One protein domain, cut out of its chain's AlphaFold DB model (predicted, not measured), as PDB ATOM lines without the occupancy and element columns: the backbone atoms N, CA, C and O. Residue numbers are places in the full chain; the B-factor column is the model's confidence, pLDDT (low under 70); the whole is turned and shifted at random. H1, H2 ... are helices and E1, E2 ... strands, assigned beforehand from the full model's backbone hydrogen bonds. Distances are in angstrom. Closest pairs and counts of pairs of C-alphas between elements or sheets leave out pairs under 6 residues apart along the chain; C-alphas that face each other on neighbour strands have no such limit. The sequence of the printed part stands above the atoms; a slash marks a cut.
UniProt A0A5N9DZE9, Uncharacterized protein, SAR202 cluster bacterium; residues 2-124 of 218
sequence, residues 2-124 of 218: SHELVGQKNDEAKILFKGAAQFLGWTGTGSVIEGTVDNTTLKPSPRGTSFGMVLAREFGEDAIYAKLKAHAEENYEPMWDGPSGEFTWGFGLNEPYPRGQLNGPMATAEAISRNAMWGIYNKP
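AT A GLANCE: This is residues 2 to 124 of the 218 residues of an uncharacterized protein of SAR202 cluster bacterium (UniProt A0A5N9DZE9). A small two-stranded hairpin, E1 and E2, sits at one end of a helical body in which H4 and H5 pack along a middle helix, H3. H2 crosses H3 with H1 beside its beginning, H6 lies toward the end of the body far from the strands, and residues 81 to 86 stick out. The printed part has 123 residues, with six named helices and two named strands in the order H1 H2 H3 H4 E1 E2 H5 H6 along the chain; its class is mostly helix, and the sheet E1 - E2 is antiparallel. It is compact, with a radius of gyration of the C-alphas of 14.8 A and spans of 41 by 35 by 28 A.

IN THESE COORDINATES: Find C-alpha 78 at (180.458, 152.232, 170.709), where E1, residues 78 to 81, begins; E2 is residues 86 to 89. H4 is residues 62 to 75, 19.8 A long, H3 residues 47 to 59, 17.9 A, and H5 residues 100 to 111, 15.3 A. H2, residues 10 to 23, is 19.8 A long. H1, residues 2 to 5, begins at (194.390, 170.371, 158.261), and H6, residues 116 to 122, ends at (209.883, 164.709, 162.757).

HOW THE PARTS SIT: Look across the hairpin E1 and E2 for N 79 and O 88, 2.8 A apart, within hydrogen-bond range. The closest C-alphas of E2 and H5, Trp 89 and Asn 103, are 6.2 A apart. H3, the hub, touches H5 at Val 54 and Ala 109, the closest C-alphas, 4.4 A, at a shallow tilt of 25 degrees, the same way. H3 and H4, a helical hairpin, touch at Met 53 and Tyr 65, 5.1 A. H2 touches H3 at Lys 14 and Phe 59, 6.9 A, at a steep tilt of 49 degrees, opposite ways. H1 touches H2, residues 12 to 17 alone, at Ser 2 and Ala 13, 4.6 A. H6 and H3 only just touch, with 3 pairs of C-alphas within 8 A, through Glu 58 alone of H3, 6.1 A from Ala 116. In H2, H3 and H4 every O i to N i+4 pair is within hydrogen-bond range; H5 has 6 of 8, H6 2 of 3, and H1 is too short for one.

THE WHOLE: The C-alphas farthest apart, Glu 12 and Pro 83, are 44.1 A apart. The printed part has no cut, and its long link is H2 to H3, residues 24 to 46. The mean pLDDT of the printed part is 91.3, and no printed residue is under 70.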
ATOM      1  N   SER A   2     193.520 170.172 157.067       75.69
ATOM      2  CA  SER A   2     194.390 170.371 158.261       75.69
ATOM      3  C   SER A   2     195.181 169.107 158.656       75.69
ATOM      4  O   SER A   2     196.395 169.178 158.821       75.69
ATOM      5  N   HIS A   3     194.538 167.932 158.685       79.69
ATOM      6  CA  HIS A   3     195.209 166.668 159.026       79.69
ATOM      7  C   HIS A   3     196.332 166.255 158.062       79.69
ATOM      8  O   HIS A   3     197.301 165.642 158.493       79.69
ATOM      9  N   GLU A   4     196.253 166.630 156.784       85.69
ATOM     10  CA  GLU A   4     197.277 166.311 155.772       85.69
ATOM     11  C   GLU A   4     198.544 167.157 155.959       85.69
ATOM     12  O   GLU A   4     199.626 166.776 155.514       85.69
ATOM     13  N   LEU A   5     198.420 168.304 156.632       90.69
ATOM     14  CA  LEU A   5     199.507 169.257 156.832       90.69
ATOM     15  C   LEU A   5     200.289 169.011 158.126       90.69
ATOM     16  O   LEU A   5     201.416 169.485 158.231       90.69
ATOM     17  N   VAL A   6     199.739 168.256 159.085       91.44
ATOM     18  CA  VAL A   6     200.304 168.079 160.440       91.44
ATOM     19  C   VAL A   6     201.789 167.717 160.422       91.44
ATOM     20  O   VAL A   6     202.562 168.297 161.183       91.44
ATOM     21  N   GLY A   7     202.196 166.794 159.544       88.25
ATOM     22  CA  GLY A   7     203.577 166.311 159.475       88.25
ATOM     23  C   GLY A   7     204.577 167.292 158.854       88.25
ATOM     24  O   GLY A   7     205.755 167.241 159.196       88.25
ATOM     25  N   GLN A   8     204.128 168.189 157.967       89.81
ATOM     26  CA  GLN A   8     205.006 169.039 157.141       89.81
ATOM     27  C   GLN A   8     204.916 170.535 157.480       89.81
ATOM     28  O   GLN A   8     205.871 171.284 157.279       89.81
ATOM     29  N   LYS A   9     203.746 170.980 157.944       93.88
ATOM     30  CA  LYS A   9     203.321 172.374 158.136       93.88
ATOM     31  C   LYS A   9     202.447 172.467 159.393       93.88
ATOM     32  O   LYS A   9     201.246 172.730 159.322       93.88
ATOM     33  N   ASN A  10     203.030 172.116 160.544       94.19
ATOM     34  CA  ASN A  10     202.288 171.909 161.795       94.19
ATOM     35  C   ASN A  10     201.592 173.185 162.293       94.19
ATOM     36  O   ASN A  10     200.429 173.133 162.695       94.19
ATOM     37  N   ASP A  11     202.268 174.332 162.204       94.75
ATOM     38  CA  ASP A  11     201.713 175.618 162.631       94.75
ATOM     39  C   ASP A  11     200.525 176.031 161.756       94.75
ATOM     40  O   ASP A  11     199.475 176.431 162.266       94.75
ATOM     41  N   GLU A  12     200.632 175.863 160.436       96.19
ATOM     42  CA  GLU A  12     199.537 176.123 159.504       96.19
ATOM     43  C   GLU A  12     198.371 175.151 159.725       96.19
ATOM     44  O   GLU A  12     197.209 175.568 159.745       96.19
ATOM     45  N   ALA A  13     198.662 173.867 159.959       96.19
ATOM     46  CA  ALA A  13     197.658 172.867 160.307       96.19
ATOM     47  C   ALA A  13     196.884 173.271 161.572       96.19
ATOM     48  O   ALA A  13     195.650 173.189 161.586       96.19
ATOM     49  N   LYS A  14     197.591 173.767 162.594       96.38
ATOM     50  CA  LYS A  14     197.010 174.243 163.853       96.38
ATOM     51  C   LYS A  14     196.151 175.491 163.663       96.38
ATOM     52  O   LYS A  14     195.063 175.566 164.231       96.38
ATOM     53  N   ILE A  15     196.592 176.453 162.850       96.75
ATOM     54  CA  ILE A  15     195.799 177.649 162.514       96.75
ATOM     55  C   ILE A  15     194.494 177.243 161.819       96.75
ATOM     56  O   ILE A  15     193.419 177.690 162.220       96.75
ATOM     57  N   LEU A  16     194.571 176.350 160.827       96.06
ATOM     58  CA  LEU A  16     193.394 175.846 160.116       96.06
ATOM     59  C   LEU A  16     192.442 175.087 161.046       96.06
ATOM     60  O   LEU A  16     191.231 175.279 160.960       96.06
ATOM     61  N   PHE A  17     192.975 174.262 161.952       96.19
ATOM     62  CA  PHE A  17     192.168 173.567 162.954       96.19
ATOM     63  C   PHE A  17     191.428 174.554 163.859       96.19
ATOM     64  O   PHE A  17     190.223 174.422 164.036       96.19
ATOM     65  N   LYS A  18     192.113 175.577 164.385       96.38
ATOM     66  CA  LYS A  18     191.484 176.587 165.249       96.38
ATOM     67  C   LYS A  18     190.380 177.357 164.532       96.38
ATOM     68  O   LYS A  18     189.308 177.550 165.101       96.38
ATOM     69  N   GLY A  19     190.617 177.743 163.277       95.06
ATOM     70  CA  GLY A  19     189.597 178.376 162.443       95.06
ATOM     71  C   GLY A  19     188.376 177.474 162.239       95.06
ATOM     72  O   GLY A  19     187.245 177.918 162.432       95.06
ATOM     73  N   ALA A  20     188.594 176.192 161.927       92.94
ATOM     74  CA  ALA A  20     187.515 175.217 161.776       92.94
ATOM     75  C   ALA A  20     186.753 174.983 163.090       92.94
ATOM     76  O   ALA A  20     185.527 174.985 163.087       92.94
ATOM     77  N   ALA A  21     187.455 174.849 164.215       95.00
ATOM     78  CA  ALA A  21     186.850 174.645 165.526       95.00
ATOM     79  C   ALA A  21     185.957 175.820 165.945       95.00
ATOM     80  O   ALA A  21     184.874 175.609 166.490       95.00
ATOM     81  N   GLN A  22     186.381 177.054 165.660       94.75
ATOM     82  CA  GLN A  22     185.557 178.237 165.889       94.75
ATOM     83  C   GLN A  22     184.338 178.253 164.960       94.75
ATOM     84  O   GLN A  22     183.218 178.459 165.424       94.75
ATOM     85  N   PHE A  23     184.544 178.008 163.662       92.19
ATOM     86  CA  PHE A  23     183.477 178.009 162.659       92.19
ATOM     87  C   PHE A  23     182.401 176.949 162.939       92.19
ATOM     88  O   PHE A  23     181.213 177.228 162.821       92.19
ATOM     89  N   LEU A  24     182.813 175.751 163.359       92.06
ATOM     90  CA  LEU A  24     181.930 174.629 163.692       92.06
ATOM     91  C   LEU A  24     181.382 174.699 165.129       92.06
ATOM     92  O   LEU A  24     180.688 173.787 165.573       92.06
ATOM     93  N   GLY A  25     181.693 175.762 165.881       94.19
ATOM     94  CA  GLY A  25     181.177 175.972 167.236       94.19
ATOM     95  C   GLY A  25     181.728 175.002 168.287       94.19
ATOM     96  O   GLY A  25     181.171 174.879 169.383       94.19
ATOM     97  N   TRP A  26     182.833 174.312 168.003       96.12
ATOM     98  CA  TRP A  26     183.461 173.372 168.936       96.12
ATOM     99  C   TRP A  26     184.021 174.069 170.179       96.12
ATOM    100  O   TRP A  26     184.064 173.468 171.245       96.12
ATOM    101  N   THR A  27     184.366 175.354 170.072       96.12
ATOM    102  CA  THR A  27     184.829 176.182 171.198       96.12
ATOM    103  C   THR A  27     183.696 176.717 172.083       96.12
ATOM    104  O   THR A  27     183.966 177.301 173.127       96.12
ATOM    105  N   GLY A  28     182.435 176.589 171.653       93.56
ATOM    106  CA  GLY A  28     181.259 177.063 172.388       93.56
ATOM    107  C   GLY A  28     180.573 175.969 173.213       93.56
ATOM    108  O   GLY A  28     180.991 174.814 173.214       93.56
ATOM    109  N   THR A  29     179.467 176.316 173.870       92.44
ATOM    110  CA  THR A  29     178.671 175.394 174.708       92.44
ATOM    111  C   THR A  29     177.540 174.679 173.966       92.44
ATOM    112  O   THR A  29     176.936 173.769 174.522       92.44
ATOM    113  N   GLY A  30     177.234 175.076 172.726       92.69
ATOM    114  CA  GLY A  30     176.201 174.423 171.915       92.69
ATOM    115  C   GLY A  30     176.577 172.996 171.509       92.69
ATOM    116  O   GLY A  30     177.752 172.624 171.565       92.69
ATOM    117  N   SER A  31     175.591 172.212 171.072       92.81
ATOM    118  CA  SER A  31     175.792 170.845 170.578       92.81
ATOM    119  C   SER A  31     176.767 170.787 169.401       92.81
ATOM    120  O   SER A  31     176.938 171.760 168.663       92.81
ATOM    121  N   VAL A  32     177.416 169.636 169.223       94.38
ATOM    122  CA  VAL A  32     178.247 169.376 168.044       94.38
ATOM    123  C   VAL A  32     177.332 169.217 166.830       94.38
ATOM    124  O   VAL A  32     176.325 168.516 166.882       94.38
ATOM    125  N   ILE A  33     177.679 169.899 165.742       88.56
ATOM    126  CA  ILE A  33     176.978 169.803 164.463       88.56
ATOM    127  C   ILE A  33     177.945 169.188 163.462       88.56
ATOM    128  O   ILE A  33     179.066 169.673 163.289       88.56
ATOM    129  N   GLU A  34     177.500 168.139 162.778       89.19
ATOM    130  CA  GLU A  34     178.260 167.545 161.685       89.19
ATOM    131  C   GLU A  34     178.328 168.514 160.502       89.19
ATOM    132  O   GLU A  34     177.370 168.686 159.748       89.19
ATOM    133  N   GLY A  35     179.482 169.159 160.341       76.44
ATOM    134  CA  GLY A  35     179.740 170.079 159.232       76.44
ATOM    135  C   GLY A  35     180.116 169.382 157.922       76.44
ATOM    136  O   GLY A  35     180.222 170.039 156.889       76.44
ATOM    137  N   THR A  36     180.350 168.068 157.951       80.94
ATOM    138  CA  THR A  36     180.695 167.273 156.769       80.94
ATOM    139  C   THR A  36     179.500 166.475 156.286       80.94
ATOM    140  O   THR A  36     178.798 165.868 157.088       80.94
ATOM    141  N   VAL A  37     179.303 166.428 154.971       83.38
ATOM    142  CA  VAL A  37     178.255 165.638 154.318       83.38
ATOM    143  C   VAL A  37     178.912 164.547 153.481       83.38
ATOM    144  O   VAL A  37     179.945 164.772 152.851       83.38
ATOM    145  N   ASP A  38     178.335 163.353 153.491       81.62
ATOM    146  CA  ASP A  38     178.735 162.284 152.589       81.62
ATOM    147  C   ASP A  38     178.228 162.587 151.170       81.62
ATOM    148  O   ASP A  38     177.030 162.747 150.942       81.62
ATOM    149  N   ASN A  39     179.141 162.656 150.200       80.94
ATOM    150  CA  ASN A  39     178.816 163.083 148.834       80.94
ATOM    151  C   ASN A  39     177.944 162.084 148.053       80.94
ATOM    152  O   ASN A  39     177.487 162.413 146.961       80.94
ATOM    153  N   THR A  40     177.728 160.872 148.573       80.38
ATOM    154  CA  THR A  40     176.904 159.845 147.919       80.38
ATOM    155  C   THR A  40     175.494 159.788 148.497       80.38
ATOM    156  O   THR A  40     174.524 159.662 147.756       80.38
ATOM    157  N   THR A  41     175.368 159.928 149.814       81.31
ATOM    158  CA  THR A  41     174.092 159.830 150.538       81.31
ATOM    159  C   THR A  41     173.483 161.188 150.870       81.31
ATOM    160  O   THR A  41     172.314 161.248 151.245       81.31
ATOM    161  N   LEU A  42     174.264 162.268 150.753       83.88
ATOM    162  CA  LEU A  42     173.919 163.637 151.154       83.88
ATOM    163  C   LEU A  42     173.511 163.768 152.631       83.88
ATOM    164  O   LEU A  42     172.887 164.752 153.028       83.88
ATOM    165  N   LYS A  43     173.881 162.786 153.458       83.94
ATOM    166  CA  LYS A  43     173.653 162.795 154.902       83.94
ATOM    167  C   LYS A  43     174.867 163.354 155.645       83.94
ATOM    168  O   LYS A  43     175.986 163.260 155.132       83.94
ATOM    169  N   PRO A  44     174.669 163.894 156.860       84.88
ATOM    170  CA  PRO A  44     175.772 164.205 157.756       84.88
ATOM    171  C   PRO A  44     176.731 163.020 157.903       84.88
ATOM    172  O   PRO A  44     176.308 161.875 158.057       84.88
ATOM    173  N   SER A  45     178.024 163.302 157.818       87.06
ATOM    174  CA  SER A  45     179.102 162.324 157.893       87.06
ATOM    175  C   SER A  45     179.862 162.507 159.204       87.06
ATOM    176  O   SER A  45     180.219 163.645 159.503       87.06
ATOM    177  N   PRO A  46     180.222 161.423 159.918       91.00
ATOM    178  CA  PRO A  46     180.960 161.502 161.183       91.00
ATOM    179  C   PRO A  46     182.426 161.941 161.016       91.00
ATOM    180  O   PRO A  46     183.175 162.038 161.987       91.00
ATOM    181  N   ARG A  47     182.878 162.185 159.775       89.25
ATOM    182  CA  ARG A  47     184.264 162.569 159.466       89.25
ATOM    183  C   ARG A  47     184.674 163.891 160.108       89.25
ATOM    184  O   ARG A  47     185.838 164.034 160.470       89.25
ATOM    185  N   GLY A  48     183.756 164.851 160.219       91.19
ATOM    186  CA  GLY A  48     184.017 166.135 160.864       91.19
ATOM    187  C   GLY A  48     184.421 165.939 162.321       91.19
ATOM    188  O   GLY A  48     185.500 166.374 162.724       91.19
ATOM    189  N   THR A  49     183.596 165.212 163.071       94.81
ATOM    190  CA  THR A  49     183.868 164.851 164.466       94.81
ATOM    191  C   THR A  49     185.126 163.994 164.601       94.81
ATOM    192  O   THR A  49     186.016 164.360 165.366       94.81
ATOM    193  N   SER A  50     185.267 162.902 163.840       94.62
ATOM    194  CA  SER A  50     186.374 161.953 164.040       94.62
ATOM    195  C   SER A  50     187.752 162.554 163.731       94.62
ATOM    196  O   SER A  50     188.677 162.432 164.534       94.62
ATOM    197  N   PHE A  51     187.903 163.303 162.632       94.56
ATOM    198  CA  PHE A  51     189.151 164.032 162.366       94.56
ATOM    199  C   PHE A  51     189.333 165.247 163.283       94.56
ATOM    200  O   PHE A  51     190.471 165.614 163.585       94.56
ATOM    201  N   GLY A  52     188.241 165.863 163.743       95.94
ATOM    202  CA  GLY A  52     188.280 166.895 164.775       95.94
ATOM    203  C   GLY A  52     188.892 166.374 166.075       95.94
ATOM    204  O   GLY A  52     189.768 167.031 166.632       95.94
ATOM    205  N   MET A  53     188.513 165.166 166.507       97.44
ATOM    206  CA  MET A  53     189.081 164.497 167.682       97.44
ATOM    207  C   MET A  53     190.577 164.215 167.513       97.44
ATOM    208  O   MET A  53     191.357 164.562 168.398       97.44
ATOM    209  N   VAL A  54     190.991 163.659 166.366       97.38
ATOM    210  CA  VAL A  54     192.412 163.413 166.052       97.38
ATOM    211  C   VAL A  54     193.227 164.703 166.166       97.38
ATOM    212  O   VAL A  54     194.249 164.741 166.848       97.38
ATOM    213  N   LEU A  55     192.769 165.788 165.536       97.56
ATOM    214  CA  LEU A  55     193.489 167.063 165.557       97.56
ATOM    215  C   LEU A  55     193.466 167.728 166.934       97.56
ATOM    216  O   LEU A  55     194.467 168.315 167.342       97.56
ATOM    217  N   ALA A  56     192.362 167.610 167.672       97.94
ATOM    218  CA  ALA A  56     192.286 168.103 169.039       97.94
ATOM    219  C   ALA A  56     193.309 167.393 169.939       97.94
ATOM    220  O   ALA A  56     194.013 168.062 170.693       97.94
ATOM    221  N   ARG A  57     193.468 166.068 169.814       97.69
ATOM    222  CA  ARG A  57     194.505 165.310 170.538       97.69
ATOM    223  C   ARG A  57     195.908 165.722 170.122       97.69
ATOM    224  O   ARG A  57     196.727 166.027 170.986       97.69
ATOM    225  N   GLU A  58     196.162 165.805 168.818       97.50
ATOM    226  CA  GLU A  58     197.459 166.208 168.267       97.50
ATOM    227  C   GLU A  58     197.897 167.589 168.775       97.50
ATOM    228  O   GLU A  58     199.033 167.766 169.217       97.50
ATOM    229  N   PHE A  59     196.998 168.574 168.772       97.88
ATOM    230  CA  PHE A  59     197.311 169.935 169.216       97.88
ATOM    231  C   PHE A  59     197.132 170.150 170.729       97.88
ATOM    232  O   PHE A  59     197.466 171.229 171.238       97.88
ATOM    233  N   GLY A  60     196.676 169.120 171.451       96.88
ATOM    234  CA  GLY A  60     196.384 169.126 172.883       96.88
ATOM    235  C   GLY A  60     195.339 170.170 173.270       96.88
ATOM    236  O   GLY A  60     195.579 171.004 174.144       96.88
ATOM    237  N   GLU A  61     194.225 170.151 172.547       97.81
ATOM    238  CA  GLU A  61     193.022 170.961 172.729       97.81
ATOM    239  C   GLU A  61     191.973 170.107 173.465       97.81
ATOM    240  O   GLU A  61     190.940 169.715 172.915       97.81
ATOM    241  N   ASP A  62     192.279 169.768 174.721       97.12
ATOM    242  CA  ASP A  62     191.593 168.716 175.488       97.12
ATOM    243  C   ASP A  62     190.093 168.983 175.691       97.12
ATOM    244  O   ASP A  62     189.288 168.056 175.664       97.12
ATOM    245  N   ALA A  63     189.691 170.251 175.832       97.69
ATOM    246  CA  ALA A  63     188.282 170.624 175.962       97.69
ATOM    247  C   ALA A  63     187.481 170.346 174.677       97.69
ATOM    248  O   ALA A  63     186.346 169.872 174.741       97.69
ATOM    249  N   ILE A  64     188.081 170.601 173.508       97.94
ATOM    250  CA  ILE A  64     187.465 170.280 172.216       97.94
ATOM    251  C   ILE A  64     187.402 168.762 172.051       97.94
ATOM    252  O   ILE A  64     186.356 168.241 171.668       97.94
ATOM    253  N   TYR A  65     188.484 168.053 172.387       98.00
ATOM    254  CA  TYR A  65     188.501 166.592 172.349       98.00
ATOM    255  C   TYR A  65     187.383 165.992 173.207       98.00
ATOM    256  O   TYR A  65     186.589 165.212 172.697       98.00
ATOM    257  N   ALA A  66     187.270 166.405 174.473       97.62
ATOM    258  CA  ALA A  66     186.251 165.902 175.389       97.62
ATOM    259  C   ALA A  66     184.827 166.143 174.864       97.62
ATOM    260  O   ALA A  66     183.986 165.246 174.919       97.62
ATOM    261  N   LYS A  67     184.565 167.328 174.295       97.81
ATOM    262  CA  LYS A  67     183.271 167.657 173.686       97.81
ATOM    263  C   LYS A  67     182.944 166.753 172.492       97.81
ATOM    264  O   LYS A  67     181.837 166.230 172.408       97.81
ATOM    265  N   LEU A  68     183.890 166.577 171.568       97.56
ATOM    266  CA  LEU A  68     183.692 165.743 170.379       97.56
ATOM    267  C   LEU A  68     183.589 164.254 170.732       97.56
ATOM    268  O   LEU A  68     182.762 163.551 170.159       97.56
ATOM    269  N   LYS A  69     184.368 163.791 171.714       97.31
ATOM    270  CA  LYS A  69     184.293 162.430 172.253       97.31
ATOM    271  C   LYS A  69     182.918 162.150 172.851       97.31
ATOM    272  O   LYS A  69     182.326 161.137 172.509       97.31
ATOM    273  N   ALA A  70     182.380 163.051 173.674       97.38
ATOM    274  CA  ALA A  70     181.040 162.887 174.242       97.38
ATOM    275  C   ALA A  70     179.964 162.750 173.150       97.38
ATOM    276  O   ALA A  70     179.121 161.862 173.225       97.38
ATOM    277  N   HIS A  71     180.043 163.574 172.099       96.69
ATOM    278  CA  HIS A  71     179.154 163.453 170.940       96.69
ATOM    279  C   HIS A  71     179.313 162.108 170.220       96.69
ATOM    280  O   HIS A  71     178.316 161.483 169.871       96.69
ATOM    281  N   ALA A  72     180.545 161.636 170.020       96.25
ATOM    282  CA  ALA A  72     180.805 160.350 169.379       96.25
ATOM    283  C   ALA A  72     180.260 159.159 170.187       96.25
ATOM    284  O   ALA A  72     179.645 158.267 169.607       96.25
ATOM    285  N   GLU A  73     180.438 159.159 171.511       96.12
ATOM    286  CA  GLU A  73     179.892 158.123 172.402       96.12
ATOM    287  C   GLU A  73     178.361 158.060 172.343       96.12
ATOM    288  O   GLU A  73     177.784 156.977 172.344       96.12
ATOM    289  N   GLU A  74     177.698 159.215 172.251       96.31
ATOM    290  CA  GLU A  74     176.238 159.295 172.182       96.31
ATOM    291  C   GLU A  74     175.678 158.879 170.810       96.31
ATOM    292  O   GLU A  74     174.578 158.336 170.739       96.31
ATOM    293  N   ASN A  75     176.414 159.118 169.717       94.06
ATOM    294  CA  ASN A  75     175.848 159.052 168.364       94.06
ATOM    295  C   ASN A  75     176.411 157.937 167.470       94.06
ATOM    296  O   ASN A  75     175.808 157.655 166.434       94.06
ATOM    297  N   TYR A  76     177.559 157.330 167.795       93.69
ATOM    298  CA  TYR A  76     178.264 156.421 166.873       93.69
ATOM    299  C   TYR A  76     178.297 154.957 167.309       93.69
ATOM    300  O   TYR A  76     179.024 154.174 166.703       93.69
ATOM    301  N   GLU A  77     177.482 154.580 168.294       94.69
ATOM    302  CA  GLU A  77     177.288 153.182 168.708       94.69
ATOM    303  C   GLU A  77     178.617 152.498 169.098       94.69
ATOM    304  O   GLU A  77     179.053 151.579 168.401       94.69
ATOM    305  N   PRO A  78     179.306 152.951 170.167       93.88
ATOM    306  CA  PRO A  78     180.458 152.232 170.709       93.88
ATOM    307  C   PRO A  78     180.027 150.849 171.220       93.88
ATOM    308  O   PRO A  78     179.078 150.727 171.997       93.88
ATOM    309  N   MET A  79     180.718 149.799 170.788       90.69
ATOM    310  CA  MET A  79     180.382 148.405 171.072       90.69
ATOM    311  C   MET A  79     181.632 147.610 171.444       90.69
ATOM    312  O   MET A  79     182.674 147.738 170.803       90.69
ATOM    313  N   TRP A  80     181.495 146.752 172.455       87.88
ATOM    314  CA  TRP A  80     182.469 145.718 172.803       87.88
ATOM    315  C   TRP A  80     181.910 144.352 172.407       87.88
ATOM    316  O   TRP A  80     180.891 143.922 172.954       87.88
ATOM    317  N   ASP A  81     182.568 143.671 171.473       84.06
ATOM    318  CA  ASP A  81     182.216 142.310 171.082       84.06
ATOM    319  C   ASP A  81     183.003 141.302 171.927       84.06
ATOM    320  O   ASP A  81     184.165 141.008 171.667       84.06
ATOM    321  N   GLY A  82     182.367 140.775 172.976       78.44
ATOM    322  CA  GLY A  82     183.006 139.862 173.933       78.44
ATOM    323  C   GLY A  82     183.666 138.621 173.305       78.44
ATOM    324  O   GLY A  82     184.784 138.299 173.696       78.44
ATOM    325  N   PRO A  83     183.015 137.919 172.355       78.06
ATOM    326  CA  PRO A  83     183.608 136.782 171.655       78.06
ATOM    327  C   PRO A  83     184.892 137.074 170.870       78.06
ATOM    328  O   PRO A  83     185.792 136.237 170.892       78.06
ATOM    329  N   SER A  84     184.982 138.206 170.160       75.44
ATOM    330  CA  SER A  84     186.190 138.569 169.398       75.44
ATOM    331  C   SER A  84     187.206 139.373 170.213       75.44
ATOM    332  O   SER A  84     188.381 139.404 169.856       75.44
ATOM    333  N   GLY A  85     186.772 140.012 171.303       77.00
ATOM    334  CA  GLY A  85     187.579 140.960 172.071       77.00
ATOM    335  C   GLY A  85     187.752 142.317 171.378       77.00
ATOM    336  O   GLY A  85     188.641 143.079 171.750       77.00
ATOM    337  N   GLU A  86     186.946 142.628 170.358       81.94
ATOM    338  CA  GLU A  86     187.081 143.858 169.576       81.94
ATOM    339  C   GLU A  86     186.193 144.994 170.109       81.94
ATOM    340  O   GLU A  86     185.001 144.821 170.383       81.94
ATOM    341  N   PHE A  87     186.765 146.201 170.193       88.69
ATOM    342  CA  PHE A  87     186.025 147.440 170.437       88.69
ATOM    343  C   PHE A  87     185.852 148.232 169.142       88.69
ATOM    344  O   PHE A  87     186.842 148.582 168.495       88.69
ATOM    345  N   THR A  88     184.612 148.554 168.775       92.00
ATOM    346  CA  THR A  88     184.290 149.227 167.507       92.00
ATOM    347  C   THR A  88     183.159 150.248 167.658       92.00
ATOM    348  O   THR A  88     182.432 150.250 168.643       92.00
ATOM    349  N   TRP A  89     183.000 151.118 166.660       93.31
ATOM    350  CA  TRP A  89     181.866 152.031 166.496       93.31
ATOM    351  C   TRP A  89     181.029 151.610 165.279       93.31
ATOM    352  O   TRP A  89     181.576 151.377 164.190       93.31
ATOM    353  N   GLY A  90     179.709 151.516 165.465       92.25
ATOM    354  CA  GLY A  90     178.749 151.009 164.472       92.25
ATOM    355  C   GLY A  90     178.257 152.037 163.445       92.25
ATOM    356  O   GLY A  90     177.991 151.686 162.291       92.25
ATOM    357  N   PHE A  91     178.196 153.321 163.820       91.31
ATOM    358  CA  PHE A  91     177.765 154.437 162.959       91.31
ATOM    359  C   PHE A  91     176.381 154.270 162.288       91.31
ATOM    360  O   PHE A  91     176.122 154.893 161.254       91.31
ATOM    361  N   GLY A  92     175.493 153.430 162.827       88.75
ATOM    362  CA  GLY A  92     174.145 153.211 162.299       88.75
ATOM    363  C   GLY A  92     174.115 152.560 160.915       88.75
ATOM    364  O   GLY A  92     173.125 152.681 160.191       88.75
ATOM    365  N   LEU A  93     175.207 151.903 160.506       87.12
ATOM    366  CA  LEU A  93     175.325 151.300 159.176       87.12
ATOM    367  C   LEU A  93     174.625 149.939 159.074       87.12
ATOM    368  O   LEU A  93     174.308 149.511 157.967       87.12
ATOM    369  N   ASN A  94     174.349 149.291 160.213       86.56
ATOM    370  CA  ASN A  94     173.745 147.957 160.287       86.56
ATOM    371  C   ASN A  94     174.498 146.919 159.425       86.56
ATOM    372  O   ASN A  94     173.900 146.135 158.685       86.56
ATOM    373  N   GLU A  95     175.830 146.956 159.492       84.56
ATOM    374  CA  GLU A  95     176.727 146.055 158.767       84.56
ATOM    375  C   GLU A  95     177.332 145.017 159.725       84.56
ATOM    376  O   GLU A  95     177.602 145.346 160.879       84.56
ATOM    377  N   PRO A  96     177.586 143.777 159.264       79.94
ATOM    378  CA  PRO A  96     178.158 142.727 160.109       79.94
ATOM    379  C   PRO A  96     179.626 142.983 160.474       79.94
ATOM    380  O   PRO A  96     180.126 142.387 161.420       79.94
ATOM    381  N   TYR A  97     180.313 143.844 159.717       78.12
ATOM    382  CA  TYR A  97     181.707 144.199 159.945       78.12
ATOM    383  C   TYR A  97     181.834 145.717 160.096       78.12
ATOM    384  O   TYR A  97     181.399 146.451 159.201       78.12
ATOM    385  N   PRO A  98     182.453 146.206 161.181       80.31
ATOM    386  CA  PRO A  98     182.689 147.627 161.383       80.31
ATOM    387  C   PRO A  98     183.511 148.229 160.241       80.31
ATOM    388  O   PRO A  98     184.549 147.702 159.830       80.31
ATOM    389  N   ARG A  99     183.085 149.385 159.721       82.56
ATOM    390  CA  ARG A  99     183.828 150.046 158.642       82.56
ATOM    391  C   ARG A  99     185.141 150.626 159.149       82.56
ATOM    392  O   ARG A  99     185.149 151.650 159.837       82.56
ATOM    393  N   GLY A 100     186.257 150.057 158.692       84.94
ATOM    394  CA  GLY A 100     187.607 150.526 159.026       84.94
ATOM    395  C   GLY A 100     187.876 151.990 158.656       84.94
ATOM    396  O   GLY A 100     188.589 152.686 159.368       84.94
ATOM    397  N   GLN A 101     187.250 152.516 157.597       87.56
ATOM    398  CA  GLN A 101     187.403 153.927 157.211       87.56
ATOM    399  C   GLN A 101     186.819 154.917 158.233       87.56
ATOM    400  O   GLN A 101     187.260 156.065 158.272       87.56
ATOM    401  N   LEU A 102     185.823 154.500 159.023       90.25
ATOM    402  CA  LEU A 102     185.228 155.322 160.081       90.25
ATOM    403  C   LEU A 102     185.848 155.010 161.446       90.25
ATOM    404  O   LEU A 102     186.149 155.927 162.205       90.25
ATOM    405  N   ASN A 103     186.112 153.731 161.716       93.50
ATOM    406  CA  ASN A 103     186.747 153.276 162.950       93.50
ATOM    407  C   ASN A 103     188.221 153.702 163.056       93.50
ATOM    408  O   ASN A 103     188.685 154.016 164.146       93.50
ATOM    409  N   GLY A 104     188.957 153.787 161.944       93.75
ATOM    410  CA  GLY A 104     190.380 154.140 161.938       93.75
ATOM    411  C   GLY A 104     190.689 155.505 162.570       93.75
ATOM    412  O   GLY A 104     191.511 155.568 163.486       93.75
ATOM    413  N   PRO A 105     190.038 156.606 162.144       94.38
ATOM    414  CA  PRO A 105     190.199 157.907 162.795       94.38
ATOM    415  C   PRO A 105     189.777 157.918 164.272       94.38
ATOM    416  O   PRO A 105     190.430 158.588 165.068       94.38
ATOM    417  N   MET A 106     188.743 157.158 164.655       95.75
ATOM    418  CA  MET A 106     188.324 157.035 166.059       95.75
ATOM    419  C   MET A 106     189.406 156.363 166.905       95.75
ATOM    420  O   MET A 106     189.884 156.949 167.871       95.75
ATOM    421  N   ALA A 107     189.877 155.189 166.477       94.69
ATOM    422  CA  ALA A 107     190.970 154.472 167.127       94.69
ATOM    423  C   ALA A 107     192.252 155.318 167.190       94.69
ATOM    424  O   ALA A 107     192.947 155.332 168.201       94.69
ATOM    425  N   THR A 108     192.537 156.086 166.131       95.44
ATOM    426  CA  THR A 108     193.657 157.035 166.122       95.44
ATOM    427  C   THR A 108     193.495 158.069 167.231       95.44
ATOM    428  O   THR A 108     194.434 158.282 167.988       95.44
ATOM    429  N   ALA A 109     192.322 158.698 167.358       96.19
ATOM    430  CA  ALA A 109     192.081 159.713 168.380       96.19
ATOM    431  C   ALA A 109     192.238 159.165 169.812       96.19
ATOM    432  O   ALA A 109     192.806 159.859 170.655       96.19
ATOM    433  N   GLU A 110     191.805 157.927 170.069       93.75
ATOM    434  CA  GLU A 110     192.010 157.264 171.367       93.75
ATOM    435  C   GLU A 110     193.493 156.984 171.655       93.75
ATOM    436  O   GLU A 110     193.958 157.166 172.780       93.75
ATOM    437  N   ALA A 111     194.252 156.563 170.640       93.44
ATOM    438  CA  ALA A 111     195.631 156.110 170.811       93.44
ATOM    439  C   ALA A 111     196.656 157.252 170.880       93.44
ATOM    440  O   ALA A 111     197.675 157.143 171.567       93.44
ATOM    441  N   ILE A 112     196.439 158.346 170.145       95.56
ATOM    442  CA  ILE A 112     197.440 159.413 170.029       95.56
ATOM    443  C   ILE A 112     197.354 160.423 171.173       95.56
ATOM    444  O   ILE A 112     196.328 160.567 171.830       95.56
ATOM    445  N   SER A 113     198.426 161.187 171.375       94.19
ATOM    446  CA  SER A 113     198.497 162.320 172.304       94.19
ATOM    447  C   SER A 113     199.108 163.549 171.616       94.19
ATOM    448  O   SER A 113     199.335 163.540 170.404       94.19
ATOM    449  N   ARG A 114     199.359 164.624 172.376       96.38
ATOM    450  CA  ARG A 114     199.939 165.870 171.855       96.38
ATOM    451  C   ARG A 114     201.220 165.588 171.056       96.38
ATOM    452  O   ARG A 114     202.153 164.986 171.580       96.38
ATOM    453  N   ASN A 115     201.294 166.122 169.838       95.50
ATOM    454  CA  ASN A 115     202.410 165.990 168.892       95.50
ATOM    455  C   ASN A 115     202.719 164.558 168.416       95.50
ATOM    456  O   ASN A 115     203.795 164.337 167.855       95.50
ATOM    457  N   ALA A 116     201.850 163.576 168.649       94.38
ATOM    458  CA  ALA A 116     202.106 162.200 168.235       94.38
ATOM    459  C   ALA A 116     202.203 162.070 166.706       94.38
ATOM    460  O   ALA A 116     203.151 161.471 166.201       94.38
ATOM    461  N   MET A 117     201.279 162.682 165.959       93.56
ATOM    462  CA  MET A 117     201.257 162.619 164.495       93.56
ATOM    463  C   MET A 117     202.436 163.383 163.895       93.56
ATOM    464  O   MET A 117     203.133 162.854 163.032       93.56
ATOM    465  N   TRP A 118     202.719 164.601 164.368       95.50
ATOM    466  CA  TRP A 118     203.916 165.336 163.954       95.50
ATOM    467  C   TRP A 118     205.206 164.579 164.288       95.50
ATOM    468  O   TRP A 118     206.144 164.553 163.483       95.50
ATOM    469  N   GLY A 119     205.240 163.934 165.457       94.50
ATOM    470  CA  GLY A 119     206.368 163.158 165.957       94.50
ATOM    471  C   GLY A 119     206.729 161.976 165.063       94.50
ATOM    472  O   GLY A 119     207.915 161.725 164.872       94.50
ATOM    473  N   ILE A 120     205.752 161.319 164.428       90.56
ATOM    474  CA  ILE A 120     206.017 160.242 163.457       90.56
ATOM    475  C   ILE A 120     206.952 160.719 162.335       90.56
ATOM    476  O   ILE A 120     207.882 160.006 161.963       90.56
ATOM    477  N   TYR A 121     206.738 161.933 161.822       89.62
ATOM    478  CA  TYR A 121     207.523 162.486 160.715       89.62
ATOM    479  C   TYR A 121     208.825 163.151 161.174       89.62
ATOM    480  O   TYR A 121     209.824 163.100 160.461       89.62
ATOM    481  N   ASN A 122     208.816 163.789 162.346       94.12
ATOM    482  CA  ASN A 122     209.883 164.709 162.757       94.12
ATOM    483  C   ASN A 122     210.742 164.194 163.921       94.12
ATOM    484  O   ASN A 122     211.787 164.770 164.218       94.12
ATOM    485  N   LYS A 123     210.317 163.121 164.591       93.88
ATOM    486  CA  LYS A 123     211.037 162.441 165.677       93.88
ATOM    487  C   LYS A 123     210.868 160.916 165.563       93.88
ATOM    488  O   LYS A 123     210.377 160.287 166.503       93.88
ATOM    489  N   PRO A 124     211.230 160.301 164.423       90.19
ATOM    490  CA  PRO A 124     211.010 158.876 164.236       90.19
ATOM    491  C   PRO A 124     211.830 158.064 165.248       90.19
ATOM    492  O   PRO A 124     213.047 158.228 165.351       90.19
TER     493      PRO A 124